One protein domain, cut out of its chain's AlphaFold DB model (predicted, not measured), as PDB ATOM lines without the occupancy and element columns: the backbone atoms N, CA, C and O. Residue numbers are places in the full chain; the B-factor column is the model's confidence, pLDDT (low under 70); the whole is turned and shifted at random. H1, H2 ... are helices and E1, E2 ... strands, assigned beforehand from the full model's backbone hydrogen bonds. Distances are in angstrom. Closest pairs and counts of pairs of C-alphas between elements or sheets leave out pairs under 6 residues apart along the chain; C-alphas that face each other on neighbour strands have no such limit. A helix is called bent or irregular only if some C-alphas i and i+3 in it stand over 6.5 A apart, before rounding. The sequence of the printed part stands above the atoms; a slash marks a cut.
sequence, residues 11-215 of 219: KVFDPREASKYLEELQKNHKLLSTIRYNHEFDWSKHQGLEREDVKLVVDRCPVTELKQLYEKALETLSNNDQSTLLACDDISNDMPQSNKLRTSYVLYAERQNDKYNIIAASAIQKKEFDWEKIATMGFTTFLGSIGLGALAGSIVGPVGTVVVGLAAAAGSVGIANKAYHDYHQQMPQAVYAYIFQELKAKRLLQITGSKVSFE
ATOM      1  N   LYS A  11      13.369 -33.150   8.987       81.06
ATOM      2  CA  LYS A  11      13.062 -33.249  10.416       81.06
ATOM      3  C   LYS A  11      12.290 -34.536  10.700       81.06
ATOM      4  O   LYS A  11      11.250 -34.788  10.097       81.06
ATOM      5  N   VAL A  12      12.780 -35.328  11.652       83.00
ATOM      6  CA  VAL A  12      12.032 -36.448  12.247       83.00
ATOM      7  C   VAL A  12      11.239 -35.903  13.430       83.00
ATOM      8  O   VAL A  12      11.823 -35.274  14.310       83.00
ATOM      9  N   PHE A  13       9.926 -36.113  13.452       80.94
ATOM     10  CA  PHE A  13       9.056 -35.637  14.525       80.94
ATOM     11  C   PHE A  13       8.864 -36.703  15.597       80.94
ATOM     12  O   PHE A  13       8.488 -37.838  15.300       80.94
ATOM     13  N   ASP A  14       9.013 -36.298  16.858       80.56
ATOM     14  CA  ASP A  14       8.422 -37.039  17.969       80.56
ATOM     15  C   ASP A  14       6.889 -36.826  17.936       80.56
ATOM     16  O   ASP A  14       6.431 -35.678  17.852       80.56
ATOM     17  N   PRO A  15       6.063 -37.887  18.028       78.69
ATOM     18  CA  PRO A  15       4.608 -37.776  18.175       78.69
ATOM     19  C   PRO A  15       4.143 -36.754  19.230       78.69
ATOM     20  O   PRO A  15       3.109 -36.100  19.054       78.69
ATOM     21  N   ARG A  16       4.910 -36.586  20.316       77.81
ATOM     22  CA  ARG A  16       4.633 -35.627  21.398       77.81
ATOM     23  C   ARG A  16       4.837 -34.197  20.943       77.81
ATOM     24  O   ARG A  16       4.032 -33.328  21.269       77.81
ATOM     25  N   GLU A  17       5.889 -33.963  20.170       78.94
ATOM     26  CA  GLU A  17       6.187 -32.662  19.583       78.94
ATOM     27  C   GLU A  17       5.103 -32.277  18.566       78.94
ATOM     28  O   GLU A  17       4.536 -31.189  18.649       78.94
ATOM     29  N   ALA A  18       4.718 -33.212  17.690       80.25
ATOM     30  CA  ALA A  18       3.631 -33.013  16.732       80.25
ATOM     31  C   ALA A  18       2.284 -32.722  17.422       80.25
ATOM     32  O   ALA A  18       1.551 -31.821  17.006       80.25
ATOM     33  N   SER A  19       1.973 -33.440  18.510       80.12
ATOM     34  CA  SER A  19       0.779 -33.190  19.332       80.12
ATOM     35  C   SER A  19       0.787 -31.785  19.933       80.12
ATOM     36  O   SER A  19      -0.227 -31.090  19.907       80.12
ATOM     37  N   LYS A  20       1.938 -31.344  20.447       80.62
ATOM     38  CA  LYS A  20       2.076 -30.031  21.076       80.62
ATOM     39  C   LYS A  20       1.884 -28.895  20.072       80.62
ATOM     40  O   LYS A  20       1.133 -27.961  20.346       80.62
ATOM     41  N   TYR A  21       2.477 -29.017  18.884       79.19
ATOM     42  CA  TYR A  21       2.281 -28.041  17.811       79.19
ATOM     43  C   TYR A  21       0.823 -27.956  17.346       79.19
ATOM     44  O   TYR A  21       0.317 -26.862  17.093       79.19
ATOM     45  N   LEU A  22       0.123 -29.092  17.272       81.69
ATOM     46  CA  LEU A  22      -1.313 -29.123  16.984       81.69
ATOM     47  C   LEU A  22      -2.125 -28.344  18.026       81.69
ATOM     48  O   LEU A  22      -2.969 -27.528  17.660       81.69
ATOM     49  N   GLU A  23      -1.871 -28.576  19.315       82.50
ATOM     50  CA  GLU A  23      -2.572 -27.878  20.398       82.50
ATOM     51  C   GLU A  23      -2.329 -26.365  20.369       82.50
ATOM     52  O   GLU A  23      -3.252 -25.576  20.587       82.50
ATOM     53  N   GLU A  24      -1.096 -25.939  20.100       79.12
ATOM     54  CA  GLU A  24      -0.743 -24.520  20.014       79.12
ATOM     55  C   GLU A  24      -1.379 -23.843  18.798       79.12
ATOM     56  O   GLU A  24      -1.910 -22.734  18.920       79.12
ATOM     57  N   LEU A  25      -1.415 -24.521  17.646       81.69
ATOM     58  CA  LEU A  25      -2.061 -23.987  16.449       81.69
ATOM     59  C   LEU A  25      -3.575 -23.845  16.653       81.69
ATOM     60  O   LEU A  25      -4.157 -22.831  16.271       81.69
ATOM     61  N   GLN A  26      -4.205 -24.818  17.317       81.31
ATOM     62  CA  GLN A  26      -5.629 -24.766  17.658       81.31
ATOM     63  C   GLN A  26      -5.967 -23.615  18.609       81.31
ATOM     64  O   GLN A  26      -7.029 -23.006  18.488       81.31
ATOM     65  N   LYS A  27      -5.062 -23.269  19.532       80.75
ATOM     66  CA  LYS A  27      -5.232 -22.101  20.409       80.75
ATOM     67  C   LYS A  27      -5.124 -20.784  19.629       80.75
ATOM     68  O   LYS A  27      -5.795 -19.814  19.986       80.75
ATOM     69  N   ASN A  28      -4.357 -20.742  18.534       78.12
ATOM     70  CA  ASN A  28      -4.177 -19.554  17.694       78.12
ATOM     71  C   ASN A  28      -5.039 -19.580  16.411       78.12
ATOM     72  O   ASN A  28      -4.553 -19.732  15.289       78.12
ATOM     73  N   HIS A  29      -6.343 -19.334  16.575       76.88
ATOM     74  CA  HIS A  29      -7.329 -19.297  15.484       76.88
ATOM     75  C   HIS A  29      -6.968 -18.323  14.342       76.88
ATOM     76  O   HIS A  29      -7.264 -18.585  13.170       76.88
ATOM     77  N   LYS A  30      -6.321 -17.191  14.657       75.56
ATOM     78  CA  LYS A  30      -5.903 -16.186  13.664       75.56
ATOM     79  C   LYS A  30      -4.769 -16.721  12.782       75.56
ATOM     80  O   LYS A  30      -4.807 -16.551  11.564       75.56
ATOM     81  N   LEU A  31      -3.793 -17.402  13.384       76.69
ATOM     82  CA  LEU A  31      -2.706 -18.052  12.657       76.69
ATOM     83  C   LEU A  31      -3.231 -19.181  11.766       76.69
ATOM     84  O   LEU A  31      -2.965 -19.177  10.565       76.69
ATOM     85  N   LEU A  32      -4.054 -20.076  12.317       81.38
ATOM     86  CA  LEU A  32      -4.643 -21.191  11.571       81.38
ATOM     87  C   LEU A  32      -5.451 -20.724  10.351       81.38
ATOM     88  O   LEU A  32      -5.248 -21.217   9.244       81.38
ATOM     89  N   SER A  33      -6.356 -19.757  10.535       80.75
ATOM     90  CA  SER A  33      -7.178 -19.226   9.436       80.75
ATOM     91  C   SER A  33      -6.337 -18.591   8.329       80.75
ATOM     92  O   SER A  33      -6.655 -18.744   7.152       80.75
ATOM     93  N   THR A  34      -5.235 -17.938   8.688       80.94
ATOM     94  CA  THR A  34      -4.335 -17.311   7.716       80.94
ATOM     95  C   THR A  34      -3.512 -18.344   6.959       80.94
ATOM     96  O   THR A  34      -3.402 -18.249   5.738       80.94
ATOM     97  N   ILE A  35      -2.984 -19.363   7.645       82.56
ATOM     98  CA  ILE A  35      -2.281 -20.472   6.988       82.56
ATOM     99  C   ILE A  35      -3.224 -21.169   6.008       82.56
ATOM    100  O   ILE A  35      -2.869 -21.304   4.840       82.56
ATOM    101  N   ARG A  36      -4.445 -21.501   6.443       85.06
ATOM    102  CA  ARG A  36      -5.468 -22.141   5.605       85.06
ATOM    103  C   ARG A  36      -5.892 -21.286   4.407       85.06
ATOM    104  O   ARG A  36      -6.194 -21.822   3.351       85.06
ATOM    105  N   TYR A  37      -5.942 -19.963   4.555       82.25
ATOM    106  CA  TYR A  37      -6.281 -19.059   3.451       82.25
ATOM    107  C   TYR A  37      -5.146 -18.916   2.422       82.25
ATOM    108  O   TYR A  37      -5.410 -18.652   1.246       82.25
ATOM    109  N   ASN A  38      -3.894 -19.080   2.861       81.94
ATOM    110  CA  ASN A  38      -2.705 -18.854   2.038       81.94
ATOM    111  C   ASN A  38      -2.065 -20.131   1.488       81.94
ATOM    112  O   ASN A  38      -1.228 -20.017   0.593       81.94
ATOM    113  N   HIS A  39      -2.459 -21.315   1.964       85.44
ATOM    114  CA  HIS A  39      -1.921 -22.596   1.511       85.44
ATOM    115  C   HIS A  39      -2.983 -23.491   0.874       85.44
ATOM    116  O   HIS A  39      -4.132 -23.540   1.308       85.44
ATOM    117  N   GLU A  40      -2.573 -24.225  -0.154       86.81
ATOM    118  CA  GLU A  40      -3.275 -25.407  -0.640       86.81
ATOM    119  C   GLU A  40      -2.815 -26.626   0.129       86.81
ATOM    120  O   GLU A  40      -1.613 -26.843   0.230       86.81
ATOM    121  N   PHE A  41      -3.751 -27.432   0.610       90.12
ATOM    122  CA  PHE A  41      -3.446 -28.739   1.166       90.12
ATOM    123  C   PHE A  41      -3.709 -29.828   0.126       90.12
ATOM    124  O   PHE A  41      -4.819 -29.905  -0.407       90.12
ATOM    125  N   ASP A  42      -2.723 -30.691  -0.100       90.69
ATOM    126  CA  ASP A  42      -2.854 -31.886  -0.933       90.69
ATOM    127  C   ASP A  42      -2.229 -33.105  -0.243       90.69
ATOM    128  O   ASP A  42      -1.339 -32.968   0.601       90.69
ATOM    129  N   TRP A  43      -2.709 -34.307  -0.561       91.81
ATOM    130  CA  TRP A  43      -2.257 -35.542   0.076       91.81
ATOM    131  C   TRP A  43      -2.444 -36.772  -0.812       91.81
ATOM    132  O   TRP A  43      -3.363 -36.862  -1.624       91.81
ATOM    133  N   SER A  44      -1.609 -37.776  -0.571       88.44
ATOM    134  CA  SER A  44      -1.735 -39.117  -1.124       88.44
ATOM    135  C   SER A  44      -1.584 -40.165  -0.024       88.44
ATOM    136  O   SER A  44      -0.946 -39.951   1.010       88.44
ATOM    137  N   LYS A  45      -2.207 -41.324  -0.237       89.50
ATOM    138  CA  LYS A  45      -2.132 -42.471   0.666       89.50
ATOM    139  C   LYS A  45      -1.862 -43.726  -0.140       89.50
ATOM    140  O   LYS A  45      -2.566 -44.016  -1.104       89.50
ATOM    141  N   HIS A  46      -0.882 -44.488   0.314       89.00
ATOM    142  CA  HIS A  46      -0.517 -45.785  -0.224       89.00
ATOM    143  C   HIS A  46      -0.528 -46.801   0.917       89.00
ATOM    144  O   HIS A  46      -0.051 -46.507   2.011       89.00
ATOM    145  N   GLN A  47      -1.102 -47.979   0.695       89.81
ATOM    146  CA  GLN A  47      -1.212 -49.015   1.722       89.81
ATOM    147  C   GLN A  47      -0.750 -50.355   1.181       89.81
ATOM    148  O   GLN A  47      -0.994 -50.672   0.019       89.81
ATOM    149  N   GLY A  48      -0.129 -51.145   2.053       89.56
ATOM    150  CA  GLY A  48       0.277 -52.505   1.736       89.56
ATOM    151  C   GLY A  48       1.380 -52.605   0.680       89.56
ATOM    152  O   GLY A  48       1.446 -53.639   0.022       89.56
ATOM    153  N   LEU A  49       2.197 -51.560   0.501       91.12
ATOM    154  CA  LEU A  49       3.269 -51.538  -0.494       91.12
ATOM    155  C   LEU A  49       4.411 -52.471  -0.093       91.12
ATOM    156  O   LEU A  49       4.812 -52.494   1.072       91.12
ATOM    157  N   GLU A  50       4.981 -53.179  -1.062       93.69
ATOM    158  CA  GLU A  50       6.254 -53.867  -0.864       93.69
ATOM    159  C   GLU A  50       7.411 -52.862  -0.921       93.69
ATOM    160  O   GLU A  50       7.274 -51.732  -1.403       93.69
ATOM    161  N   ARG A  51       8.587 -53.250  -0.417       92.25
ATOM    162  CA  ARG A  51       9.757 -52.360  -0.398       92.25
ATOM    163  C   ARG A  51      10.130 -51.893  -1.809       92.25
ATOM    164  O   ARG A  51      10.524 -50.743  -1.999       92.25
ATOM    165  N   GLU A  52      10.016 -52.784  -2.783       92.69
ATOM    166  CA  GLU A  52      10.283 -52.555  -4.201       92.69
ATOM    167  C   GLU A  52       9.294 -51.548  -4.799       92.69
ATOM    168  O   GLU A  52       9.711 -50.655  -5.536       92.69
ATOM    169  N   ASP A  53       8.020 -51.609  -4.409       91.88
ATOM    170  CA  ASP A  53       7.010 -50.637  -4.836       91.88
ATOM    171  C   ASP A  53       7.320 -49.242  -4.294       91.88
ATOM    172  O   ASP A  53       7.233 -48.252  -5.022       91.88
ATOM    173  N   VAL A  54       7.735 -49.144  -3.025       90.44
ATOM    174  CA  VAL A  54       8.142 -47.858  -2.442       90.44
ATOM    175  C   VAL A  54       9.356 -47.295  -3.185       90.44
ATOM    176  O   VAL A  54       9.380 -46.102  -3.476       90.44
ATOM    177  N   LYS A  55      10.333 -48.131  -3.566       92.06
ATOM    178  CA  LYS A  55      11.466 -47.696  -4.406       92.06
ATOM    179  C   LYS A  55      11.004 -47.188  -5.774       92.06
ATOM    180  O   LYS A  55      11.479 -46.151  -6.218       92.06
ATOM    181  N   LEU A  56      10.032 -47.843  -6.409       90.31
ATOM    182  CA  LEU A  56       9.457 -47.356  -7.668       90.31
ATOM    183  C   LEU A  56       8.759 -45.998  -7.505       90.31
ATOM    184  O   LEU A  56       8.849 -45.154  -8.398       90.31
ATOM    185  N   VAL A  57       8.080 -45.770  -6.376       88.56
ATOM    186  CA  VAL A  57       7.491 -44.463  -6.042       88.56
ATOM    187  C   VAL A  57       8.585 -43.407  -5.871       88.56
ATOM    188  O   VAL A  57       8.465 -42.323  -6.438       88.56
ATOM    189  N   VAL A  58       9.667 -43.731  -5.156       89.62
ATOM    190  CA  VAL A  58      10.841 -42.859  -4.960       89.62
ATOM    191  C   VAL A  58      11.475 -42.481  -6.301       89.62
ATOM    192  O   VAL A  58      11.723 -41.305  -6.561       89.62
ATOM    193  N   ASP A  59      11.697 -43.460  -7.178       88.62
ATOM    194  CA  ASP A  59      12.363 -43.264  -8.469       88.62
ATOM    195  C   ASP A  59      11.538 -42.418  -9.443       88.62
ATOM    196  O   ASP A  59      12.093 -41.689 -10.265       88.62
ATOM    197  N   ARG A  60      10.207 -42.496  -9.346       87.25
ATOM    198  CA  ARG A  60       9.273 -41.732 -10.184       87.25
ATOM    199  C   ARG A  60       8.840 -40.408  -9.561       87.25
ATOM    200  O   ARG A  60       8.103 -39.669 -10.210       87.25
ATOM    201  N   CYS A  61       9.256 -40.108  -8.331       85.12
ATOM    202  CA  CYS A  61       8.892 -38.872  -7.655       85.12
ATOM    203  C   CYS A  61       9.628 -37.686  -8.308       85.12
ATOM    204  O   CYS A  61      10.858 -37.628  -8.244       85.12
ATOM    205  N   PRO A  62       8.915 -36.725  -8.928       80.62
ATOM    206  CA  PRO A  62       9.556 -35.578  -9.568       80.62
ATOM    207  C   PRO A  62      10.030 -34.525  -8.556       80.62
ATOM    208  O   PRO A  62      10.779 -33.624  -8.921       80.62
ATOM    209  N   VAL A  63       9.584 -34.621  -7.299       84.19
ATOM    210  CA  VAL A  63       9.865 -33.660  -6.228       84.19
ATOM    211  C   VAL A  63      11.025 -34.173  -5.379       84.19
ATOM    212  O   VAL A  63      10.907 -35.208  -4.720       84.19
ATOM    213  N   THR A  64      12.143 -33.448  -5.376       85.19
ATOM    214  CA  THR A  64      13.374 -33.845  -4.678       85.19
ATOM    215  C   THR A  64      13.177 -33.961  -3.167       85.19
ATOM    216  O   THR A  64      13.632 -34.928  -2.559       85.19
ATOM    217  N   GLU A  65      12.456 -33.024  -2.564       85.25
ATOM    218  CA  GLU A  65      12.207 -32.958  -1.123       85.25
ATOM    219  C   GLU A  65      11.372 -34.154  -0.660       85.25
ATOM    220  O   GLU A  65      11.709 -34.830   0.311       85.25
ATOM    221  N   LEU A  66      10.308 -34.468  -1.402       85.38
ATOM    222  CA  LEU A  66       9.451 -35.610  -1.109       85.38
ATOM    223  C   LEU A  66      10.195 -36.934  -1.332       85.38
ATOM    224  O   LEU A  66      10.061 -37.852  -0.523       85.38
ATOM    225  N   LYS A  67      11.028 -37.021  -2.378       87.94
ATOM    226  CA  LYS A  67      11.895 -38.180  -2.635       87.94
ATOM    227  C   LYS A  67      12.791 -38.492  -1.433       87.94
ATOM    228  O   LYS A  67      12.834 -39.639  -0.991       87.94
ATOM    229  N   GLN A  68      13.432 -37.474  -0.856       88.69
ATOM    230  CA  GLN A  68      14.270 -37.628   0.337       88.69
ATOM    231  C   GLN A  68      13.477 -38.129   1.552       88.69
ATOM    232  O   GLN A  68      13.983 -38.961   2.308       88.69
ATOM    233  N   LEU A  69      12.225 -37.686   1.734       89.38
ATOM    234  CA  LEU A  69      11.369 -38.207   2.807       89.38
ATOM    235  C   LEU A  69      11.087 -39.703   2.633       89.38
ATOM    236  O   LEU A  69      11.159 -40.450   3.609       89.38
ATOM    237  N   TYR A  70      10.799 -40.159   1.411       89.56
ATOM    238  CA  TYR A  70      10.587 -41.584   1.148       89.56
ATOM    239  C   TYR A  70      11.863 -42.408   1.377       89.56
ATOM    240  O   TYR A  70      11.803 -43.465   2.007       89.56
ATOM    241  N   GLU A  71      13.019 -41.930   0.911       91.38
ATOM    242  CA  GLU A  71      14.312 -42.589   1.137       91.38
ATOM    243  C   GLU A  71      14.623 -42.695   2.635       91.38
ATOM    244  O   GLU A  71      14.986 -43.768   3.126       91.38
ATOM    245  N   LYS A  72      14.391 -41.613   3.388       90.12
ATOM    246  CA  LYS A  72      14.591 -41.589   4.838       90.12
ATOM    247  C   LYS A  72      13.606 -42.493   5.574       90.12
ATOM    248  O   LYS A  72      13.990 -43.139   6.552       90.12
ATOM    249  N   ALA A  73      12.360 -42.584   5.117       90.12
ATOM    250  CA  ALA A  73      11.381 -43.517   5.667       90.12
ATOM    251  C   ALA A  73      11.812 -44.969   5.446       90.12
ATOM    252  O   ALA A  73      11.782 -45.765   6.384       90.12
ATOM    253  N   LEU A  74      12.278 -45.304   4.239       90.75
ATOM    254  CA  LEU A  74      12.807 -46.632   3.932       90.75
ATOM    255  C   LEU A  74      14.012 -46.982   4.804       90.75
ATOM    256  O   LEU A  74      14.039 -48.075   5.360       90.75
ATOM    257  N   GLU A  75      14.973 -46.064   4.955       90.06
ATOM    258  CA  GLU A  75      16.138 -46.237   5.831       90.06
ATOM    259  C   GLU A  75      15.690 -46.525   7.272       90.06
ATOM    260  O   GLU A  75      16.061 -47.551   7.846       90.06
ATOM    261  N   THR A  76      14.819 -45.670   7.812       87.19
ATOM    262  CA  THR A  76      14.343 -45.728   9.204       87.19
ATOM    263  C   THR A  76      13.576 -47.018   9.509       87.19
ATOM    264  O   THR A  76      13.739 -47.600  10.577       87.19
ATOM    265  N   LEU A  77      12.766 -47.498   8.564       87.12
ATOM    266  CA  LEU A  77      11.879 -48.655   8.736       87.12
ATOM    267  C   LEU A  77      12.499 -49.983   8.254       87.12
ATOM    268  O   LEU A  77      11.815 -51.007   8.194       87.12
ATOM    269  N   SER A  78      13.787 -49.993   7.889       80.88
ATOM    270  CA  SER A  78      14.457 -51.126   7.222       80.88
ATOM    271  C   SER A  78      14.386 -52.448   7.987       80.88
ATOM    272  O   SER A  78      14.352 -53.506   7.359       80.88
ATOM    273  N   ASN A  79      14.351 -52.406   9.324       75.88
ATOM    274  CA  ASN A  79      14.620 -53.589  10.148       75.88
ATOM    275  C   ASN A  79      13.537 -53.935  11.177       75.88
ATOM    276  O   ASN A  79      13.613 -55.019  11.737       75.88
ATOM    277  N   ASN A  80      12.548 -53.069  11.423       81.50
ATOM    278  CA  ASN A  80      11.531 -53.296  12.455       81.50
ATOM    279  C   ASN A  80      10.151 -52.789  12.021       81.50
ATOM    280  O   ASN A  80      10.054 -51.787  11.308       81.50
ATOM    281  N   ASP A  81       9.105 -53.439  12.532       82.62
ATOM    282  CA  ASP A  81       7.732 -52.935  12.482       82.62
ATOM    283  C   ASP A  81       7.626 -51.700  13.381       82.62
ATOM    284  O   ASP A  81       7.599 -51.778  14.613       82.62
ATOM    285  N   GLN A  82       7.668 -50.537  12.743       87.56
ATOM    286  CA  GLN A  82       7.710 -49.226  13.375       87.56
ATOM    287  C   GLN A  82       6.988 -48.210  12.495       87.56
ATOM    288  O   GLN A  82       6.651 -48.474  11.340       87.56
ATOM    289  N   SER A  83       6.772 -47.020  13.046       88.25
ATOM    290  CA  SER A  83       6.299 -45.874  12.284       88.25
ATOM    291  C   SER A  83       7.238 -44.688  12.451       88.25
ATOM    292  O   SER A  83       7.967 -44.586  13.437       88.25
ATOM    293  N   THR A  84       7.233 -43.802  11.465       88.56
ATOM    294  CA  THR A  84       8.015 -42.572  11.461       88.56
ATOM    295  C   THR A  84       7.194 -41.437  10.869       88.56
ATOM    296  O   THR A  84       6.387 -41.641   9.957       88.56
ATOM    297  N   LEU A  85       7.387 -40.240  11.414       89.25
ATOM    298  CA  LEU A  85       6.787 -39.006  10.932       89.25
ATOM    299  C   LEU A  85       7.919 -38.060  10.550       89.25
ATOM    300  O   LEU A  85       8.712 -37.648  11.395       89.25
ATOM    301  N   LEU A  86       8.001 -37.745   9.268       88.06
ATOM    302  CA  LEU A  86       9.058 -36.943   8.678       88.06
ATOM    303  C   LEU A  86       8.447 -35.683   8.074       88.06
ATOM    304  O   LEU A  86       7.332 -35.727   7.555       88.06
ATOM    305  N   ALA A  87       9.172 -34.574   8.104       87.25
ATOM    306  CA  ALA A  87       8.811 -33.401   7.325       87.25
ATOM    307  C   ALA A  87      10.047 -32.720   6.751       87.25
ATOM    308  O   ALA A  87      11.149 -32.836   7.289       87.25
ATOM    309  N   CYS A  88       9.842 -32.011   5.656       86.12
ATOM    310  CA  CYS A  88      10.835 -31.136   5.066       86.12
ATOM    311  C   CYS A  88      10.142 -29.936   4.430       86.12
ATOM    312  O   CYS A  88       8.959 -29.972   4.075       86.12
ATOM    313  N   ASP A  89      10.899 -28.862   4.295       80.56
ATOM    314  CA  ASP A  89      10.468 -27.627   3.674       80.56
ATOM    315  C   ASP A  89      11.347 -27.346   2.456       80.56
ATOM    316  O   ASP A  89      12.562 -27.538   2.482       80.56
ATOM    317  N   ASP A  90      10.710 -26.907   1.370       73.75
ATOM    318  CA  ASP A  90      11.409 -26.277   0.258       73.75
ATOM    319  C   ASP A  90      11.617 -24.801   0.614       73.75
ATOM    320  O   ASP A  90      10.737 -23.947   0.427       73.75
ATOM    321  N   ILE A  91      12.788 -24.523   1.188       59.59
ATOM    322  CA  ILE A  91      13.308 -23.170   1.348       59.59
ATOM    323  C   ILE A  91      14.291 -22.937   0.202       59.59
ATOM    324  O   ILE A  91      15.451 -23.344   0.249       59.59
ATOM    325  N   SER A  92      13.830 -22.245  -0.837       50.25
ATOM    326  CA  SER A  92      14.699 -21.753  -1.906       50.25
ATOM    327  C   SER A  92      15.802 -20.862  -1.315       50.25
ATOM    328  O   SER A  92      15.549 -19.714  -0.944       50.25
ATOM    329  N   ASN A  93      17.043 -21.357  -1.306       42.94
ATOM    330  CA  ASN A  93      18.239 -20.590  -0.930       42.94
ATOM    331  C   ASN A  93      18.547 -19.428  -1.896       42.94
ATOM    332  O   ASN A  93      19.371 -18.571  -1.580       42.94
ATOM    333  N   ASP A  94      17.885 -19.371  -3.056       41.06
ATOM    334  CA  ASP A  94      18.203 -18.426  -4.133       41.06
ATOM    335  C   ASP A  94      17.757 -16.981  -3.868       41.06
ATOM    336  O   ASP A  94      18.049 -16.086  -4.662       41.06
ATOM    337  N   MET A  95      17.102 -16.701  -2.739       36.75
ATOM    338  CA  MET A  95      16.824 -15.328  -2.334       36.75
ATOM    339  C   MET A  95      16.844 -15.189  -0.808       36.75
ATOM    340  O   MET A  95      15.825 -15.447  -0.168       36.75
ATOM    341  N   PRO A  96      17.917 -14.633  -0.209       40.75
ATOM    342  CA  PRO A  96      17.913 -14.206   1.197       40.75
ATOM    343  C   PRO A  96      16.886 -13.088   1.500       40.75
ATOM    344  O   PRO A  96      16.829 -12.579   2.612       40.75
ATOM    345  N   GLN A  97      16.074 -12.693   0.510       41.28
ATOM    346  CA  GLN A  97      14.989 -11.718   0.613       41.28
ATOM    347  C   GLN A  97      13.632 -12.235   0.091       41.28
ATOM    348  O   GLN A  97      12.659 -11.483   0.110       41.28
ATOM    349  N   SER A  98      13.520 -13.495  -0.359       45.06
ATOM    350  CA  SER A  98      12.220 -14.089  -0.711       45.06
ATOM    351  C   SER A  98      11.773 -15.069   0.366       45.06
ATOM    352  O   SER A  98      11.847 -16.280   0.211       45.06
ATOM    353  N   ASN A  99      11.364 -14.558   1.517       48.69
ATOM    354  CA  ASN A  99       9.978 -14.455   1.986       48.69
ATOM    355  C   ASN A  99       8.909 -15.479   1.519       48.69
ATOM    356  O   ASN A  99       7.718 -15.202   1.657       48.69
ATOM    357  N   LYS A 100       9.275 -16.629   0.942       55.72
ATOM    358  CA  LYS A 100       8.351 -17.638   0.412       55.72
ATOM    359  C   LYS A 100       8.712 -19.005   0.975       55.72
ATOM    360  O   LYS A 100       9.618 -19.662   0.474       55.72
ATOM    361  N   LEU A 101       7.962 -19.448   1.978       59.78
ATOM    362  CA  LEU A 101       7.844 -20.867   2.294       59.78
ATOM    363  C   LEU A 101       6.996 -21.506   1.190       59.78
ATOM    364  O   LEU A 101       5.775 -21.559   1.287       59.78
ATOM    365  N   ARG A 102       7.628 -21.911   0.084       68.44
ATOM    366  CA  ARG A 102       6.889 -22.340  -1.111       68.44
ATOM    367  C   ARG A 102       6.067 -23.585  -0.850       68.44
ATOM    368  O   ARG A 102       4.893 -23.638  -1.225       68.44
ATOM    369  N   THR A 103       6.679 -24.598  -0.253       77.94
ATOM    370  CA  THR A 103       5.998 -25.859   0.007       77.94
ATOM    371  C   THR A 103       6.592 -26.552   1.218       77.94
ATOM    372  O   THR A 103       7.808 -26.650   1.362       77.94
ATOM    373  N   SER A 104       5.718 -27.047   2.084       87.25
ATOM    374  CA  SER A 104       6.079 -27.935   3.184       87.25
ATOM    375  C   SER A 104       5.518 -29.318   2.907       87.25
ATOM    376  O   SER A 104       4.348 -29.442   2.543       87.25
ATOM    377  N   TYR A 105       6.332 -30.347   3.106       88.81
ATOM    378  CA  TYR A 105       5.963 -31.743   2.924       88.81
ATOM    379  C   TYR A 105       6.007 -32.473   4.257       88.81
ATOM    380  O   TYR A 105       6.916 -32.275   5.058       88.81
ATOM    381  N   VAL A 106       5.037 -33.349   4.478       91.00
ATOM    382  CA  VAL A 106       4.991 -34.277   5.605       91.00
ATOM    383  C   VAL A 106       4.809 -35.674   5.047       91.00
ATOM    384  O   VAL A 106       3.958 -35.900   4.189       91.00
ATOM    385  N   LEU A 107       5.569 -36.625   5.572       92.50
ATOM    386  CA  LEU A 107       5.429 -38.032   5.257       92.50
ATOM    387  C   LEU A 107       5.301 -38.828   6.549       92.50
ATOM    388  O   LEU A 107       6.197 -38.837   7.390       92.50
ATOM    389  N   TYR A 108       4.178 -39.516   6.694       92.69
ATOM    390  CA  TYR A 108       4.022 -40.561   7.687       92.69
ATOM    391  C   TYR A 108       4.198 -41.912   7.010       92.69
ATOM    392  O   TYR A 108       3.539 -42.187   6.009       92.69
ATOM    393  N   ALA A 109       5.054 -42.757   7.566       91.50
ATOM    394  CA  ALA A 109       5.223 -44.123   7.106       91.50
ATOM    395  C   ALA A 109       5.152 -45.086   8.285       91.50
ATOM    396  O   ALA A 109       5.732 -44.839   9.338       91.50
ATOM    397  N   GLU A 110       4.473 -46.205   8.085       92.50
ATOM    398  CA  GLU A 110       4.427 -47.333   9.004       92.50
ATOM    399  C   GLU A 110       4.796 -48.596   8.236       92.50
ATOM    400  O   GLU A 110       4.325 -48.808   7.117       92.50
ATOM    401  N   ARG A 111       5.633 -49.435   8.844       91.81
ATOM    402  CA  ARG A 111       5.869 -50.798   8.384       91.81
ATOM    403  C   ARG A 111       5.162 -51.763   9.322       91.81
ATOM    404  O   ARG A 111       5.352 -51.692  10.535       91.81
ATOM    405  N   GLN A 112       4.366 -52.651   8.743       91.19
ATOM    406  CA  GLN A 112       3.661 -53.703   9.458       91.19
ATOM    407  C   GLN A 112       3.630 -54.965   8.597       91.19
ATOM    408  O   GLN A 112       3.190 -54.906   7.445       91.19
ATOM    409  N   ASN A 113       4.047 -56.106   9.151       89.50
ATOM    410  CA  ASN A 113       4.067 -57.391   8.435       89.50
ATOM    411  C   ASN A 113       4.790 -57.295   7.075       89.50
ATOM    412  O   ASN A 113       4.241 -57.691   6.046       89.50
ATOM    413  N   ASP A 114       5.980 -56.688   7.062       88.69
ATOM    414  CA  ASP A 114       6.805 -56.461   5.860       88.69
ATOM    415  C   ASP A 114       6.201 -55.565   4.770       88.69
ATOM    416  O   ASP A 114       6.811 -55.372   3.718       88.69
ATOM    417  N   LYS A 115       5.053 -54.941   5.037       92.12
ATOM    418  CA  LYS A 115       4.405 -54.009   4.117       92.12
ATOM    419  C   LYS A 115       4.445 -52.586   4.643       92.12
ATOM    420  O   LYS A 115       4.368 -52.349   5.847       92.12
ATOM    421  N   TYR A 116       4.527 -51.637   3.721       91.19
ATOM    422  CA  TYR A 116       4.592 -50.213   4.002       91.19
ATOM    423  C   TYR A 116       3.235 -49.554   3.761       91.19
ATOM    424  O   TYR A 116       2.632 -49.668   2.691       91.19
ATOM    425  N   ASN A 117       2.777 -48.809   4.758       91.75
ATOM    426  CA  ASN A 117       1.667 -47.880   4.653       91.75
ATOM    427  C   ASN A 117       2.242 -46.466   4.731       91.75
ATOM    428  O   ASN A 117       2.929 -46.134   5.694       91.75
ATOM    429  N   ILE A 118       1.986 -45.633   3.725       92.12
ATOM    430  CA  ILE A 118       2.579 -44.298   3.610       92.12
ATOM    431  C   ILE A 118       1.493 -43.266   3.319       92.12
ATOM    432  O   ILE A 118       0.664 -43.454   2.430       92.12
ATOM    433  N   ILE A 119       1.517 -42.158   4.052       92.50
ATOM    434  CA  ILE A 119       0.771 -40.939   3.745       92.50
ATOM    435  C   ILE A 119       1.788 -39.855   3.448       92.50
ATOM    436  O   ILE A 119       2.601 -39.527   4.309       92.50
ATOM    437  N   ALA A 120       1.712 -39.283   2.254       91.75
ATOM    438  CA  ALA A 120       2.429 -38.067   1.913       91.75
ATOM    439  C   ALA A 120       1.428 -36.915   1.861       91.75
ATOM    440  O   ALA A 120       0.324 -37.056   1.340       91.75
ATOM    441  N   ALA A 121       1.800 -35.774   2.416       91.75
ATOM    442  CA  ALA A 121       0.988 -34.573   2.421       91.75
ATOM    443  C   ALA A 121       1.855 -33.362   2.110       91.75
ATOM    444  O   ALA A 121       3.039 -33.329   2.447       91.75
ATOM    445  N   SER A 122       1.255 -32.360   1.484       90.06
ATOM    446  CA  SER A 122       1.915 -31.105   1.165       90.06
ATOM    447  C   SER A 122       1.016 -29.917   1.477       90.06
ATOM    448  O   SER A 122      -0.211 -29.998   1.386       90.06
ATOM    449  N   ALA A 123       1.648 -28.813   1.857       87.38
ATOM    450  CA  ALA A 123       1.026 -27.505   1.928       87.38
ATOM    451  C   ALA A 123       1.781 -26.547   1.004       87.38
ATOM    452  O   ALA A 123       2.929 -26.200   1.285       87.38
ATOM    453  N   ILE A 124       1.150 -26.128  -0.094       85.50
ATOM    454  CA  ILE A 124       1.747 -25.246  -1.106       85.50
ATOM    455  C   ILE A 124       1.248 -23.823  -0.879       85.50
ATOM    456  O   ILE A 124       0.044 -23.571  -0.897       85.50
ATOM    457  N   GLN A 125       2.154 -22.867  -0.695       82.56
ATOM    458  CA  GLN A 125       1.785 -21.468  -0.517       82.56
ATOM    459  C   GLN A 125       1.237 -20.884  -1.834       82.56
ATOM    460  O   GLN A 125       1.976 -20.676  -2.795       82.56
ATOM    461  N   LYS A 126      -0.064 -20.568  -1.873       80.12
ATOM    462  CA  LYS A 126      -0.732 -19.925  -3.023       80.12
ATOM    463  C   LYS A 126      -0.632 -18.405  -3.021       80.12
ATOM    464  O   LYS A 126      -0.721 -17.782  -4.076       80.12
ATOM    465  N   LYS A 127      -0.549 -17.796  -1.837       70.94
ATOM    466  CA  LYS A 127      -0.577 -16.338  -1.658       70.94
ATOM    467  C   LYS A 127       0.596 -15.888  -0.813       70.94
ATOM    468  O   LYS A 127       0.931 -16.523   0.185       70.94
ATOM    469  N   GLU A 128       1.206 -14.779  -1.209       65.62
ATOM    470  CA  GLU A 128       2.267 -14.157  -0.426       65.62
ATOM    471  C   GLU A 128       1.722 -13.673   0.915       65.62
ATOM    472  O   GLU A 128       0.590 -13.190   1.021       65.62
ATOM    473  N   PHE A 129       2.534 -13.836   1.953       63.25
ATOM    474  CA  PHE A 129       2.202 -13.299   3.254       63.25
ATOM    475  C   PHE A 129       2.532 -11.814   3.304       63.25
ATOM    476  O   PHE A 129       3.616 -11.383   2.919       63.25
ATOM    477  N   ASP A 130       1.596 -11.050   3.847       58.66
ATOM    478  CA  ASP A 130       1.825  -9.668   4.230       58.66
ATOM    479  C   ASP A 130       2.574  -9.644   5.575       58.66
ATOM    480  O   ASP A 130       2.060 -10.104   6.602       58.66
ATOM    481  N   TRP A 131       3.810  -9.150   5.552       51.84
ATOM    482  CA  TRP A 131       4.748  -9.154   6.680       51.84
ATOM    483  C   TRP A 131       4.221  -8.405   7.898       51.84
ATOM    484  O   TRP A 131       4.401  -8.852   9.033       51.84
ATOM    485  N   GLU A 132       3.502  -7.307   7.672       53.69
ATOM    486  CA  GLU A 132       2.896  -6.522   8.747       53.69
ATOM    487  C   GLU A 132       1.769  -7.300   9.439       53.69
ATOM    488  O   GLU A 132       1.576  -7.213  10.658       53.69
ATOM    489  N   LYS A 133       1.058  -8.147   8.686       57.22
ATOM    490  CA  LYS A 133       0.039  -9.030   9.260       57.22
ATOM    491  C   LYS A 133       0.683 -10.129  10.092       57.22
ATOM    492  O   LYS A 133       0.234 -10.347  11.209       57.22
ATOM    493  N   ILE A 134       1.765 -10.747   9.624       55.75
ATOM    494  CA  ILE A 134       2.486 -11.782  10.384       55.75
ATOM    495  C   ILE A 134       3.042 -11.243  11.706       55.75
ATOM    496  O   ILE A 134       2.842 -11.863  12.753       55.75
ATOM    497  N   ALA A 135       3.675 -10.068  11.691       54.97
ATOM    498  CA  ALA A 135       4.252  -9.460  12.892       54.97
ATOM    499  C   ALA A 135       3.199  -9.176  13.984       54.97
ATOM    500  O   ALA A 135       3.488  -9.255  15.179       54.97
ATOM    501  N   THR A 136       1.952  -8.904  13.590       55.50
ATOM    502  CA  THR A 136       0.821  -8.629  14.496       55.50
ATOM    503  C   THR A 136      -0.004  -9.874  14.857       55.50
ATOM    504  O   THR A 136      -1.056  -9.772  15.497       55.50
ATOM    505  N   MET A 137       0.426 -11.070  14.441       56.47
ATOM    506  CA  MET A 137      -0.293 -12.334  14.667       56.47
ATOM    507  C   MET A 137       0.191 -13.138  15.876       56.47
ATOM    508  O   MET A 137      -0.380 -14.189  16.172       56.47
ATOM    509  N   GLY A 138       1.169 -12.621  16.625       50.75
ATOM    510  CA  GLY A 138       1.533 -13.176  17.929       50.75
ATOM    511  C   GLY A 138       2.252 -14.523  17.850       50.75
ATOM    512  O   GLY A 138       2.021 -15.382  18.697       50.75
ATOM    513  N   PHE A 139       3.137 -14.708  16.866       52.50
ATOM    514  CA  PHE A 139       4.061 -15.852  16.796       52.50
ATOM    515  C   PHE A 139       4.845 -16.058  18.112       52.50
ATOM    516  O   PHE A 139       5.036 -17.188  18.554       52.50
ATOM    517  N   THR A 140       5.128 -14.976  18.853       50.47
ATOM    518  CA  THR A 140       5.680 -15.021  20.224       50.47
ATOM    519  C   THR A 140       4.917 -15.913  21.199       50.47
ATOM    520  O   THR A 140       5.509 -16.459  22.126       50.47
ATOM    521  N   THR A 141       3.603 -16.043  21.029       48.12
ATOM    522  CA  THR A 141       2.747 -16.833  21.920       48.12
ATOM    523  C   THR A 141       2.674 -18.296  21.486       48.12
ATOM    524  O   THR A 141       2.337 -19.139  22.308       48.12
ATOM    525  N   PHE A 142       3.011 -18.606  20.226       45.69
ATOM    526  CA  PHE A 142       3.062 -19.977  19.713       45.69
ATOM    527  C   PHE A 142       4.199 -20.761  20.388       45.69
ATOM    528  O   PHE A 142       3.960 -21.858  20.855       45.69
ATOM    529  N   LEU A 143       5.390 -20.171  20.583       46.19
ATOM    530  CA  LEU A 143       6.538 -20.864  21.205       46.19
ATOM    531  C   LEU A 143       6.894 -20.447  22.639       46.19
ATOM    532  O   LEU A 143       7.780 -21.067  23.237       46.19
ATOM    533  N   GLY A 144       6.197 -19.475  23.241       41.94
ATOM    534  CA  GLY A 144       6.378 -19.134  24.663       41.94
ATOM    535  C   GLY A 144       6.220 -20.340  25.611       41.94
ATOM    536  O   GLY A 144       6.715 -20.311  26.734       41.94
ATOM    537  N   SER A 145       5.594 -21.425  25.138       41.53
ATOM    538  CA  SER A 145       5.409 -22.703  25.830       41.53
ATOM    539  C   SER A 145       6.356 -23.844  25.413       41.53
ATOM    540  O   SER A 145       6.367 -24.870  26.099       41.53
ATOM    541  N   ILE A 146       7.160 -23.736  24.339       43.59
ATOM    542  CA  ILE A 146       8.094 -24.809  23.884       43.59
ATOM    543  C   ILE A 146       9.579 -24.464  24.087       43.59
ATOM    544  O   ILE A 146      10.447 -25.277  23.802       43.59
ATOM    545  N   GLY A 147       9.901 -23.341  24.725       34.97
ATOM    546  CA  GLY A 147      11.258 -23.134  25.246       34.97
ATOM    547  C   GLY A 147      12.208 -22.439  24.277       34.97
ATOM    548  O   GLY A 147      13.386 -22.774  24.208       34.97
ATOM    549  N   LEU A 148      11.722 -21.402  23.598       36.84
ATOM    550  CA  LEU A 148      12.588 -20.311  23.166       36.84
ATOM    551  C   LEU A 148      12.453 -19.187  24.187       36.84
ATOM    552  O   LEU A 148      11.417 -18.530  24.290       36.84
ATOM    553  N   GLY A 149      13.501 -19.043  25.001       32.28
ATOM    554  CA  GLY A 149      13.638 -17.977  25.977       32.28
ATOM    555  C   GLY A 149      13.276 -16.635  25.356       32.28
ATOM    556  O   GLY A 149      13.664 -16.317  24.231       32.28
ATOM    557  N   ALA A 150      12.488 -15.877  26.105       31.69
ATOM    558  CA  ALA A 150      12.030 -14.559  25.749       31.69
ATOM    559  C   ALA A 150      13.176 -13.698  25.194       31.69
ATOM    560  O   ALA A 150      14.013 -13.203  25.948       31.69
ATOM    561  N   LEU A 151      13.138 -13.393  23.896       36.22
ATOM    562  CA  LEU A 151      13.578 -12.078  23.443       36.22
ATOM    563  C   LEU A 151      12.498 -11.088  23.886       36.22
ATOM    564  O   LEU A 151      11.634 -10.653  23.121       36.22
ATOM    565  N   ALA A 152      12.517 -10.817  25.191       36.50
ATOM    566  CA  ALA A 152      11.775  -9.769  25.860       36.50
ATOM    567  C   ALA A 152      12.311  -8.415  25.379       36.50
ATOM    568  O   ALA A 152      13.081  -7.744  26.054       36.50
ATOM    569  N   GLY A 153      11.904  -8.027  24.176       31.61
ATOM    570  CA  GLY A 153      11.952  -6.657  23.692       31.61
ATOM    571  C   GLY A 153      10.535  -6.109  23.677       31.61
ATOM    572  O   GLY A 153       9.900  -6.103  22.629       31.61
ATOM    573  N   SER A 154      10.034  -5.742  24.860       31.94
ATOM    574  CA  SER A 154       8.945  -4.776  25.084       31.94
ATOM    575  C   SER A 154       7.730  -4.844  24.142       31.94
ATOM    576  O   SER A 154       7.676  -4.145  23.133       31.94
ATOM    577  N   ILE A 155       6.677  -5.552  24.555       33.44
ATOM    578  CA  ILE A 155       5.309  -5.079  24.297       33.44
ATOM    579  C   ILE A 155       4.639  -4.994  25.664       33.44
ATOM    580  O   ILE A 155       4.138  -5.974  26.208       33.44
ATOM    581  N   VAL A 156       4.771  -3.807  26.257       30.09
ATOM    582  CA  VAL A 156       4.036  -3.393  27.453       30.09
ATOM    583  C   VAL A 156       2.542  -3.438  27.118       30.09
ATOM    584  O   VAL A 156       2.155  -3.167  25.983       30.09
ATOM    585  N   GLY A 157       1.752  -3.874  28.101       25.89
ATOM    586  CA  GLY A 157       0.347  -4.259  27.999       25.89
ATOM    587  C   GLY A 157      -0.631  -3.212  27.446       25.89
ATOM    588  O   GLY A 157      -0.251  -2.127  27.008       25.89
ATOM    589  N   PRO A 158      -1.928  -3.559  27.434       34.34
ATOM    590  CA  PRO A 158      -2.954  -2.719  26.848       34.34
ATOM    591  C   PRO A 158      -3.094  -1.455  27.698       34.34
ATOM    592  O   PRO A 158      -2.913  -1.508  28.909       34.34
ATOM    593  N   VAL A 159      -3.500  -0.363  27.056       31.33
ATOM    594  CA  VAL A 159      -3.809   0.967  27.613       31.33
ATOM    595  C   VAL A 159      -2.709   2.005  27.357       31.33
ATOM    596  O   VAL A 159      -1.759   2.155  28.112       31.33
ATOM    597  N   GLY A 160      -2.945   2.791  26.301       35.50
ATOM    598  CA  GLY A 160      -2.590   4.208  26.237       35.50
ATOM    599  C   GLY A 160      -1.118   4.547  26.013       35.50
ATOM    600  O   GLY A 160      -0.308   4.496  26.929       35.50
ATOM    601  N   THR A 161      -0.817   5.044  24.811       28.22
ATOM    602  CA  THR A 161      -0.186   6.353  24.514       28.22
ATOM    603  C   THR A 161       0.758   6.203  23.318       28.22
ATOM    604  O   THR A 161       1.805   5.567  23.395       28.22
ATOM    605  N   VAL A 162       0.370   6.791  22.186       33.19
ATOM    606  CA  VAL A 162       1.181   6.846  20.967       33.19
ATOM    607  C   VAL A 162       2.274   7.898  21.172       33.19
ATOM    608  O   VAL A 162       2.005   9.091  21.075       33.19
ATOM    609  N   VAL A 163       3.510   7.479  21.449       27.62
ATOM    610  CA  VAL A 163       4.677   8.375  21.364       27.62
ATOM    611  C   VAL A 163       5.237   8.287  19.946       27.62
ATOM    612  O   VAL A 163       6.096   7.467  19.625       27.62
ATOM    613  N   VAL A 164       4.672   9.125  19.077       36.62
ATOM    614  CA  VAL A 164       5.120   9.382  17.704       36.62
ATOM    615  C   VAL A 164       6.428  10.175  17.776       36.62
ATOM    616  O   VAL A 164       6.428  11.283  18.300       36.62
ATOM    617  N   GLY A 165       7.547   9.654  17.263       28.31
ATOM    618  CA  GLY A 165       8.674  10.539  16.936       28.31
ATOM    619  C   GLY A 165      10.057   9.907  16.817       28.31
ATOM    620  O   GLY A 165      10.724  10.147  15.821       28.31
ATOM    621  N   LEU A 166      10.502   9.090  17.782       25.16
ATOM    622  CA  LEU A 166      11.901   8.607  17.802       25.16
ATOM    623  C   LEU A 166      12.074   7.079  17.878       25.16
ATOM    624  O   LEU A 166      13.134   6.567  17.528       25.16
ATOM    625  N   ALA A 167      11.038   6.324  18.261       32.78
ATOM    626  CA  ALA A 167      11.088   4.856  18.319       32.78
ATOM    627  C   ALA A 167      10.862   4.169  16.954       32.78
ATOM    628  O   ALA A 167      11.080   2.967  16.821       32.78
ATOM    629  N   ALA A 168      10.445   4.915  15.926       32.12
ATOM    630  CA  ALA A 168      10.047   4.351  14.634       32.12
ATOM    631  C   ALA A 168      11.227   3.811  13.802       32.12
ATOM    632  O   ALA A 168      11.048   2.867  13.039       32.12
ATOM    633  N   ALA A 169      12.442   4.347  13.970       30.53
ATOM    634  CA  ALA A 169      13.611   3.902  13.203       30.53
ATOM    635  C   ALA A 169      14.334   2.696  13.838       30.53
ATOM    636  O   ALA A 169      14.757   1.793  13.129       30.53
ATOM    637  N   ALA A 170      14.428   2.628  15.172       31.84
ATOM    638  CA  ALA A 170      15.015   1.473  15.868       31.84
ATOM    639  C   ALA A 170      14.003   0.325  16.065       31.84
ATOM    640  O   ALA A 170      14.372  -0.850  16.039       31.84
ATOM    641  N   GLY A 171      12.714   0.655  16.213       32.31
ATOM    642  CA  GLY A 171      11.629  -0.317  16.318       32.31
ATOM    643  C   GLY A 171      11.325  -1.020  14.998       32.31
ATOM    644  O   GLY A 171      11.059  -2.214  15.011       32.31
ATOM    645  N   SER A 172      11.428  -0.338  13.852       35.88
ATOM    646  CA  SER A 172      11.196  -0.967  12.541       35.88
ATOM    647  C   SER A 172      12.251  -2.019  12.202       35.88
ATOM    648  O   SER A 172      11.887  -3.085  11.722       35.88
ATOM    649  N   VAL A 173      13.526  -1.791  12.535       38.50
ATOM    650  CA  VAL A 173      14.592  -2.792  12.332       38.50
ATOM    651  C   VAL A 173      14.441  -3.971  13.302       38.50
ATOM    652  O   VAL A 173      14.595  -5.121  12.896       38.50
ATOM    653  N   GLY A 174      14.072  -3.722  14.565       41.19
ATOM    654  CA  GLY A 174      13.811  -4.782  15.549       41.19
ATOM    655  C   GLY A 174      12.570  -5.626  15.227       41.19
ATOM    656  O   GLY A 174      12.611  -6.850  15.342       41.19
ATOM    657  N   ILE A 175      11.485  -4.992  14.774       47.62
ATOM    658  CA  ILE A 175      10.253  -5.664  14.337       47.62
ATOM    659  C   ILE A 175      10.493  -6.414  13.025       47.62
ATOM    660  O   ILE A 175      10.051  -7.551  12.916       47.62
ATOM    661  N   ALA A 176      11.228  -5.841  12.067       44.88
ATOM    662  CA  ALA A 176      11.561  -6.509  10.810       44.88
ATOM    663  C   ALA A 176      12.466  -7.729  11.031       44.88
ATOM    664  O   ALA A 176      12.167  -8.796  10.507       44.88
ATOM    665  N   ASN A 177      13.509  -7.622  11.866       51.50
ATOM    666  CA  ASN A 177      14.374  -8.763  12.193       51.50
ATOM    667  C   ASN A 177      13.630  -9.858  12.963       51.50
ATOM    668  O   ASN A 177      13.832 -11.040  12.699       51.50
ATOM    669  N   LYS A 178      12.755  -9.481  13.901       53.53
ATOM    670  CA  LYS A 178      11.927 -10.443  14.630       53.53
ATOM    671  C   LYS A 178      10.897 -11.105  13.717       53.53
ATOM    672  O   LYS A 178      10.772 -12.318  13.753       53.53
ATOM    673  N   ALA A 179      10.214 -10.342  12.867       55.50
ATOM    674  CA  ALA A 179       9.267 -10.875  11.891       55.50
ATOM    675  C   ALA A 179       9.961 -11.800  10.882       55.50
ATOM    676  O   ALA A 179       9.418 -12.848  10.551       55.50
ATOM    677  N   TYR A 180      11.175 -11.456  10.450       55.56
ATOM    678  CA  TYR A 180      12.020 -12.297   9.604       55.56
ATOM    679  C   TYR A 180      12.385 -13.613  10.301       55.56
ATOM    680  O   TYR A 180      12.178 -14.693   9.752       55.56
ATOM    681  N   HIS A 181      12.865 -13.541  11.542       60.12
ATOM    682  CA  HIS A 181      13.232 -14.722  12.318       60.12
ATOM    683  C   HIS A 181      12.019 -15.611  12.648       60.12
ATOM    684  O   HIS A 181      12.082 -16.831  12.488       60.12
ATOM    685  N   ASP A 182      10.898 -15.012  13.057       58.78
ATOM    686  CA  ASP A 182       9.638 -15.708  13.333       58.78
ATOM    687  C   ASP A 182       9.096 -16.373  12.055       58.78
ATOM    688  O   ASP A 182       8.680 -17.529  12.088       58.78
ATOM    689  N   TYR A 183       9.181 -15.704  10.902       58.38
ATOM    690  CA  TYR A 183       8.778 -16.280   9.620       58.38
ATOM    691  C   TYR A 183       9.631 -17.494   9.241       58.38
ATOM    692  O   TYR A 183       9.092 -18.571   8.998       58.38
ATOM    693  N   HIS A 184      10.956 -17.349   9.226       61.31
ATOM    694  CA  HIS A 184      11.840 -18.400   8.725       61.31
ATOM    695  C   HIS A 184      11.965 -19.603   9.666       61.31
ATOM    696  O   HIS A 184      12.212 -20.706   9.191       61.31
ATOM    697  N   GLN A 185      11.768 -19.433  10.979       64.12
ATOM    698  CA  GLN A 185      11.868 -20.549  11.928       64.12
ATOM    699  C   GLN A 185      10.520 -21.126  12.370       64.12
ATOM    700  O   GLN A 185      10.435 -22.325  12.644       64.12
ATOM    701  N   GLN A 186       9.465 -20.311  12.463       68.31
ATOM    702  CA  GLN A 186       8.205 -20.725  13.098       68.31
ATOM    703  C   GLN A 186       7.093 -21.000  12.086       68.31
ATOM    704  O   GLN A 186       6.236 -21.846  12.348       68.31
ATOM    705  N   MET A 187       7.111 -20.352  10.913       73.00
ATOM    706  CA  MET A 187       6.128 -20.634   9.861       73.00
ATOM    707  C   MET A 187       6.167 -22.101   9.403       73.00
ATOM    708  O   MET A 187       5.089 -22.692   9.349       73.00
ATOM    709  N   PRO A 188       7.335 -22.742   9.164       76.88
ATOM    710  CA  PRO A 188       7.364 -24.159   8.791       76.88
ATOM    711  C   PRO A 188       6.667 -25.043   9.831       76.88
ATOM    712  O   PRO A 188       5.840 -25.878   9.485       76.88
ATOM    713  N   GLN A 189       6.904 -24.791  11.124       78.31
ATOM    714  CA  GLN A 189       6.279 -25.543  12.219       78.31
ATOM    715  C   GLN A 189       4.759 -25.361  12.261       78.31
ATOM    716  O   GLN A 189       4.021 -26.334  12.420       78.31
ATOM    717  N   ALA A 190       4.282 -24.130  12.075       79.81
ATOM    718  CA  ALA A 190       2.855 -23.845  12.024       79.81
ATOM    719  C   ALA A 190       2.186 -24.476  10.786       79.81
ATOM    720  O   ALA A 190       1.055 -24.955  10.874       79.81
ATOM    721  N   VAL A 191       2.889 -24.538   9.652       85.56
ATOM    722  CA  VAL A 191       2.416 -25.217   8.438       85.56
ATOM    723  C   VAL A 191       2.413 -26.740   8.611       85.56
ATOM    724  O   VAL A 191       1.443 -27.384   8.217       85.56
ATOM    725  N   TYR A 192       3.405 -27.330   9.280       87.31
ATOM    726  CA  TYR A 192       3.374 -28.752   9.644       87.31
ATOM    727  C   TYR A 192       2.192 -29.076  10.560       87.31
ATOM    728  O   TYR A 192       1.463 -30.034  10.311       87.31
ATOM    729  N   ALA A 193       1.939 -28.243  11.572       86.00
ATOM    730  CA  ALA A 193       0.769 -28.386  12.432       86.00
ATOM    731  C   ALA A 193      -0.548 -28.269  11.648       86.00
ATOM    732  O   ALA A 193      -1.481 -29.031  11.903       86.00
ATOM    733  N   TYR A 194      -0.615 -27.375  10.657       89.19
ATOM    734  CA  TYR A 194      -1.755 -27.280   9.747       89.19
ATOM    735  C   TYR A 194      -1.942 -28.570   8.931       89.19
ATOM    736  O   TYR A 194      -3.047 -29.111   8.895       89.19
ATOM    737  N   ILE A 195      -0.868 -29.120   8.358       90.56
ATOM    738  CA  ILE A 195      -0.891 -30.406   7.644       90.56
ATOM    739  C   ILE A 195      -1.386 -31.531   8.562       90.56
ATOM    740  O   ILE A 195      -2.289 -32.283   8.193       90.56
ATOM    741  N   PHE A 196      -0.855 -31.631   9.783       89.81
ATOM    742  CA  PHE A 196      -1.303 -32.621  10.763       89.81
ATOM    743  C   PHE A 196      -2.790 -32.461  11.100       89.81
ATOM    744  O   PHE A 196      -3.504 -33.455  11.251       89.81
ATOM    745  N   GLN A 197      -3.276 -31.220  11.200       89.31
ATOM    746  CA  GLN A 197      -4.675 -30.937  11.494       89.31
ATOM    747  C   GLN A 197      -5.586 -31.378  10.345       89.31
ATOM    748  O   GLN A 197      -6.622 -31.990  10.607       89.31
ATOM    749  N   GLU A 198      -5.208 -31.111   9.095       90.88
ATOM    750  CA  GLU A 198      -5.957 -31.548   7.910       90.88
ATOM    751  C   GLU A 198      -5.961 -33.080   7.781       90.88
ATOM    752  O   GLU A 198      -7.012 -33.682   7.548       90.88
ATOM    753  N   LEU A 199      -4.825 -33.741   8.028       89.12
ATOM    754  CA  LEU A 199      -4.730 -35.206   8.031       89.12
ATOM    755  C   LEU A 199      -5.601 -35.847   9.122       89.12
ATOM    756  O   LEU A 199      -6.257 -36.862   8.869       89.12
ATOM    757  N   LYS A 200      -5.666 -35.232  10.310       87.94
ATOM    758  CA  LYS A 200      -6.569 -35.646  11.394       87.94
ATOM    759  C   LYS A 200      -8.035 -35.405  11.036       87.94
ATOM    760  O   LYS A 200      -8.873 -36.273  11.255       87.94
ATOM    761  N   ALA A 201      -8.363 -34.253  10.449       87.00
ATOM    762  CA  ALA A 201      -9.727 -33.928  10.028       87.00
ATOM    763  C   ALA A 201     -10.247 -34.889   8.945       87.00
ATOM    764  O   ALA A 201     -11.429 -35.234   8.939       87.00
ATOM    765  N   LYS A 202      -9.359 -35.363   8.063       85.62
ATOM    766  CA  LYS A 202      -9.656 -36.372   7.035       85.62
ATOM    767  C   LYS A 202      -9.655 -37.815   7.548       85.62
ATOM    768  O   LYS A 202      -9.879 -38.717   6.745       85.62
ATOM    769  N   ARG A 203      -9.419 -38.041   8.846       85.50
ATOM    770  CA  ARG A 203      -9.309 -39.377   9.455       85.50
ATOM    771  C   ARG A 203      -8.271 -40.265   8.768       85.50
ATOM    772  O   ARG A 203      -8.509 -41.432   8.472       85.50
ATOM    773  N   LEU A 204      -7.127 -39.680   8.424       84.19
ATOM    774  CA  LEU A 204      -6.003 -40.407   7.827       84.19
ATOM    775  C   LEU A 204      -4.952 -40.744   8.881       84.19
ATOM    776  O   LEU A 204      -4.333 -41.807   8.823       84.19
ATOM    777  N   LEU A 205      -4.787 -39.845   9.852       84.88
ATOM    778  CA  LEU A 205      -3.823 -39.948  10.933       84.88
ATOM    779  C   LEU A 205      -4.454 -39.594  12.269       84.88
ATOM    780  O   LEU A 205      -5.081 -38.544  12.420       84.88
ATOM    781  N   GLN A 206      -4.164 -40.416  13.269       81.94
ATOM    782  CA  GLN A 206      -4.414 -40.093  14.659       81.94
ATOM    783  C   GLN A 206      -3.082 -39.828  15.358       81.94
ATOM    784  O   GLN A 206      -2.233 -40.711  15.460       81.94
ATOM    785  N   ILE A 207      -2.910 -38.602  15.848       78.31
ATOM    786  CA  ILE A 207      -1.756 -38.181  16.644       78.31
ATOM    787  C   ILE A 207      -2.251 -37.997  18.079       78.31
ATOM    788  O   ILE A 207      -3.106 -37.145  18.339       78.31
ATOM    789  N   THR A 208      -1.756 -38.831  18.993       69.56
ATOM    790  CA  THR A 208      -2.175 -38.851  20.401       69.56
ATOM    791  C   THR A 208      -0.947 -38.949  21.287       69.56
ATOM    792  O   THR A 208      -0.385 -40.034  21.410       69.56
ATOM    793  N   GLY A 209      -0.531 -37.845  21.911       66.25
ATOM    794  CA  GLY A 209       0.551 -37.816  22.897       66.25
ATOM    795  C   GLY A 209       1.819 -38.516  22.402       66.25
ATOM    796  O   GLY A 209       2.633 -37.918  21.724       66.25
ATOM    797  N   SER A 210       1.996 -39.792  22.739       68.94
ATOM    798  CA  SER A 210       3.159 -40.606  22.372       68.94
ATOM    799  C   SER A 210       3.016 -41.468  21.111       68.94
ATOM    800  O   SER A 210       3.929 -42.240  20.832       68.94
ATOM    801  N   LYS A 211       1.897 -41.422  20.377       72.69
ATOM    802  CA  LYS A 211       1.657 -42.319  19.234       72.69
ATOM    803  C   LYS A 211       1.091 -41.584  18.021       72.69
ATOM    804  O   LYS A 211       0.192 -40.756  18.158       72.69
ATOM    805  N   VAL A 212       1.590 -41.953  16.842       72.88
ATOM    806  CA  VAL A 212       0.972 -41.668  15.542       72.88
ATOM    807  C   VAL A 212       0.545 -42.998  14.934       72.88
ATOM    808  O   VAL A 212       1.333 -43.944  14.927       72.88
ATOM    809  N   SER A 213      -0.693 -43.090  14.464       78.88
ATOM    810  CA  SER A 213      -1.213 -44.287  13.797       78.88
ATOM    811  C   SER A 213      -2.113 -43.928  12.625       78.88
ATOM    812  O   SER A 213      -2.793 -42.898  12.657       78.88
ATOM    813  N   PHE A 214      -2.168 -44.815  11.630       76.44
ATOM    814  CA  PHE A 214      -3.246 -44.802  10.647       76.44
ATOM    815  C   PHE A 214      -4.592 -44.918  11.359       76.44
ATOM    816  O   PHE A 214      -4.787 -45.792  12.206       76.44
ATOM    817  N   GLU A 215      -5.539 -44.061  10.994       72.12
ATOM    818  CA  GLU A 215      -6.927 -44.298  11.371       72.12
ATOM    819  C   GLU A 215      -7.487 -45.350  10.403       72.12
ATOM    820  O   GLU A 215      -7.541 -45.152   9.182       72.12
TER     821      GLU A 215
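Overview. This is residues 11 to 215 of the 219 residues of the protein "Hypothetical protein" of Adineta ricciae (UniProt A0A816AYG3). A twisted sheet of four strands, E1 to E4, is covered on one face by the helical hairpin of H3 and H4 and crossed on the other by H7b, the second arm of a bent helix, with H1, H2 and the small strand hairpin of E5 and E6 gathered round that arm. The first arm, H7a, runs on beyond the sheet with the short helices H5 and H6 near it, and residues 154 to 170, of which 167 to 170 belong to H7, stick out. The printed part has 205 residues with seven named helices and six named strands, in the order H1 H2 E1 H3 H4 E2 E3 E4 H5 H6 H7 E5 E6, of mixed class. The large sheet runs E1 E4 E3 E2 and the small one E5 E6, both antiparallel. The whole is compact, with a radius of gyration of the C-alphas of 19.4 A, yet elongated, spanning 67 by 36 by 27 A.

Arrangement. H1, residues 15 to 27, and H2, residues 29 to 38, touch only at the corner, and only just, with 3 pairs of C-alphas within 8 A; Leu 25 and Leu 32 are closest, 6.2 A. E1, residues 39 to 49, is an edge strand. H3, residues 51 to 60, and H4, residues 64 to 76, form a helical hairpin at a shallow tilt of 15 degrees, opposite ways, with the C-alphas of Val 58 and Lys 67 closest, 5.3 A. E2, residues 83 to 90, E3, residues 103 to 112, and E4, residues 115 to 125, form a meander, each strand the antiparallel neighbour of the one before. Within hydrogen-bond range are N 86 and O 107, 2.8 A, between the neighbours E2 and E3; N 106 and O 121, 2.8 A, between the neighbours E3 and E4; and N 42 and O 122, 3.0 A, between the neighbours E1 and E4. H4 lies over E3 and E2 at a height over the sheet of 8.0 A, and runs along the strands, at 21 degrees to E2 on the local plane. H5, residues 131 to 135, and H6, residues 139 to 143, meet only through their link. H7, residues 167 to 201, was assigned as one helix by its hydrogen bonds but is bent, with C-alphas 185 and 188 6.6 A apart; its arms are H7a, residues 167 to 185, and H7b, residues 188 to 201. H7a touches H5 with residues 175 to 183 alone, C-alphas 135 and 179 being closest, 5.3 A. H7b is on the opposite face from H4, at a height over the sheet of 8.8 A. H7b touches H1 about perpendicular, 90 degrees, with the C-alphas of Leu 22 and Ala 193 closest, 5.1 A. E5, residues 205 to 208, and E6, residues 211 to 214, form a hairpin, with N 206 and O 213 2.9 A apart. Every O i to N i+4 pair is within hydrogen-bond range in H1, H2, H3, H4, H5 and H7b; H7a has 14 of 15, and H6 has 0 of 1, beside 1 of 2 O i to N i+3 pairs.

Along the chain. H1 begins at C-alpha 15, (4.608, -37.776, 18.175), and is 18.6 A long. E1 and E3 are each 29.5 A long, and E4 is 33.0 A. H7a, 26.2 A, begins at C-alpha 167, (11.088, 4.856, 18.319). H7b is 19.7 A long. E6 ends at C-alpha 214, (-3.246, -44.802, 10.647).

Size, cuts and confidence. The C-alphas of Asn 113 and Gly 165, the two farthest apart, are 68.6 A apart. The printed part has no cut. The links E2 to E3 and H6 to H7 are long. The mean pLDDT of the printed part is 71.0, and residues 91 to 102, 128 to 186 and 208 to 210 are under 70.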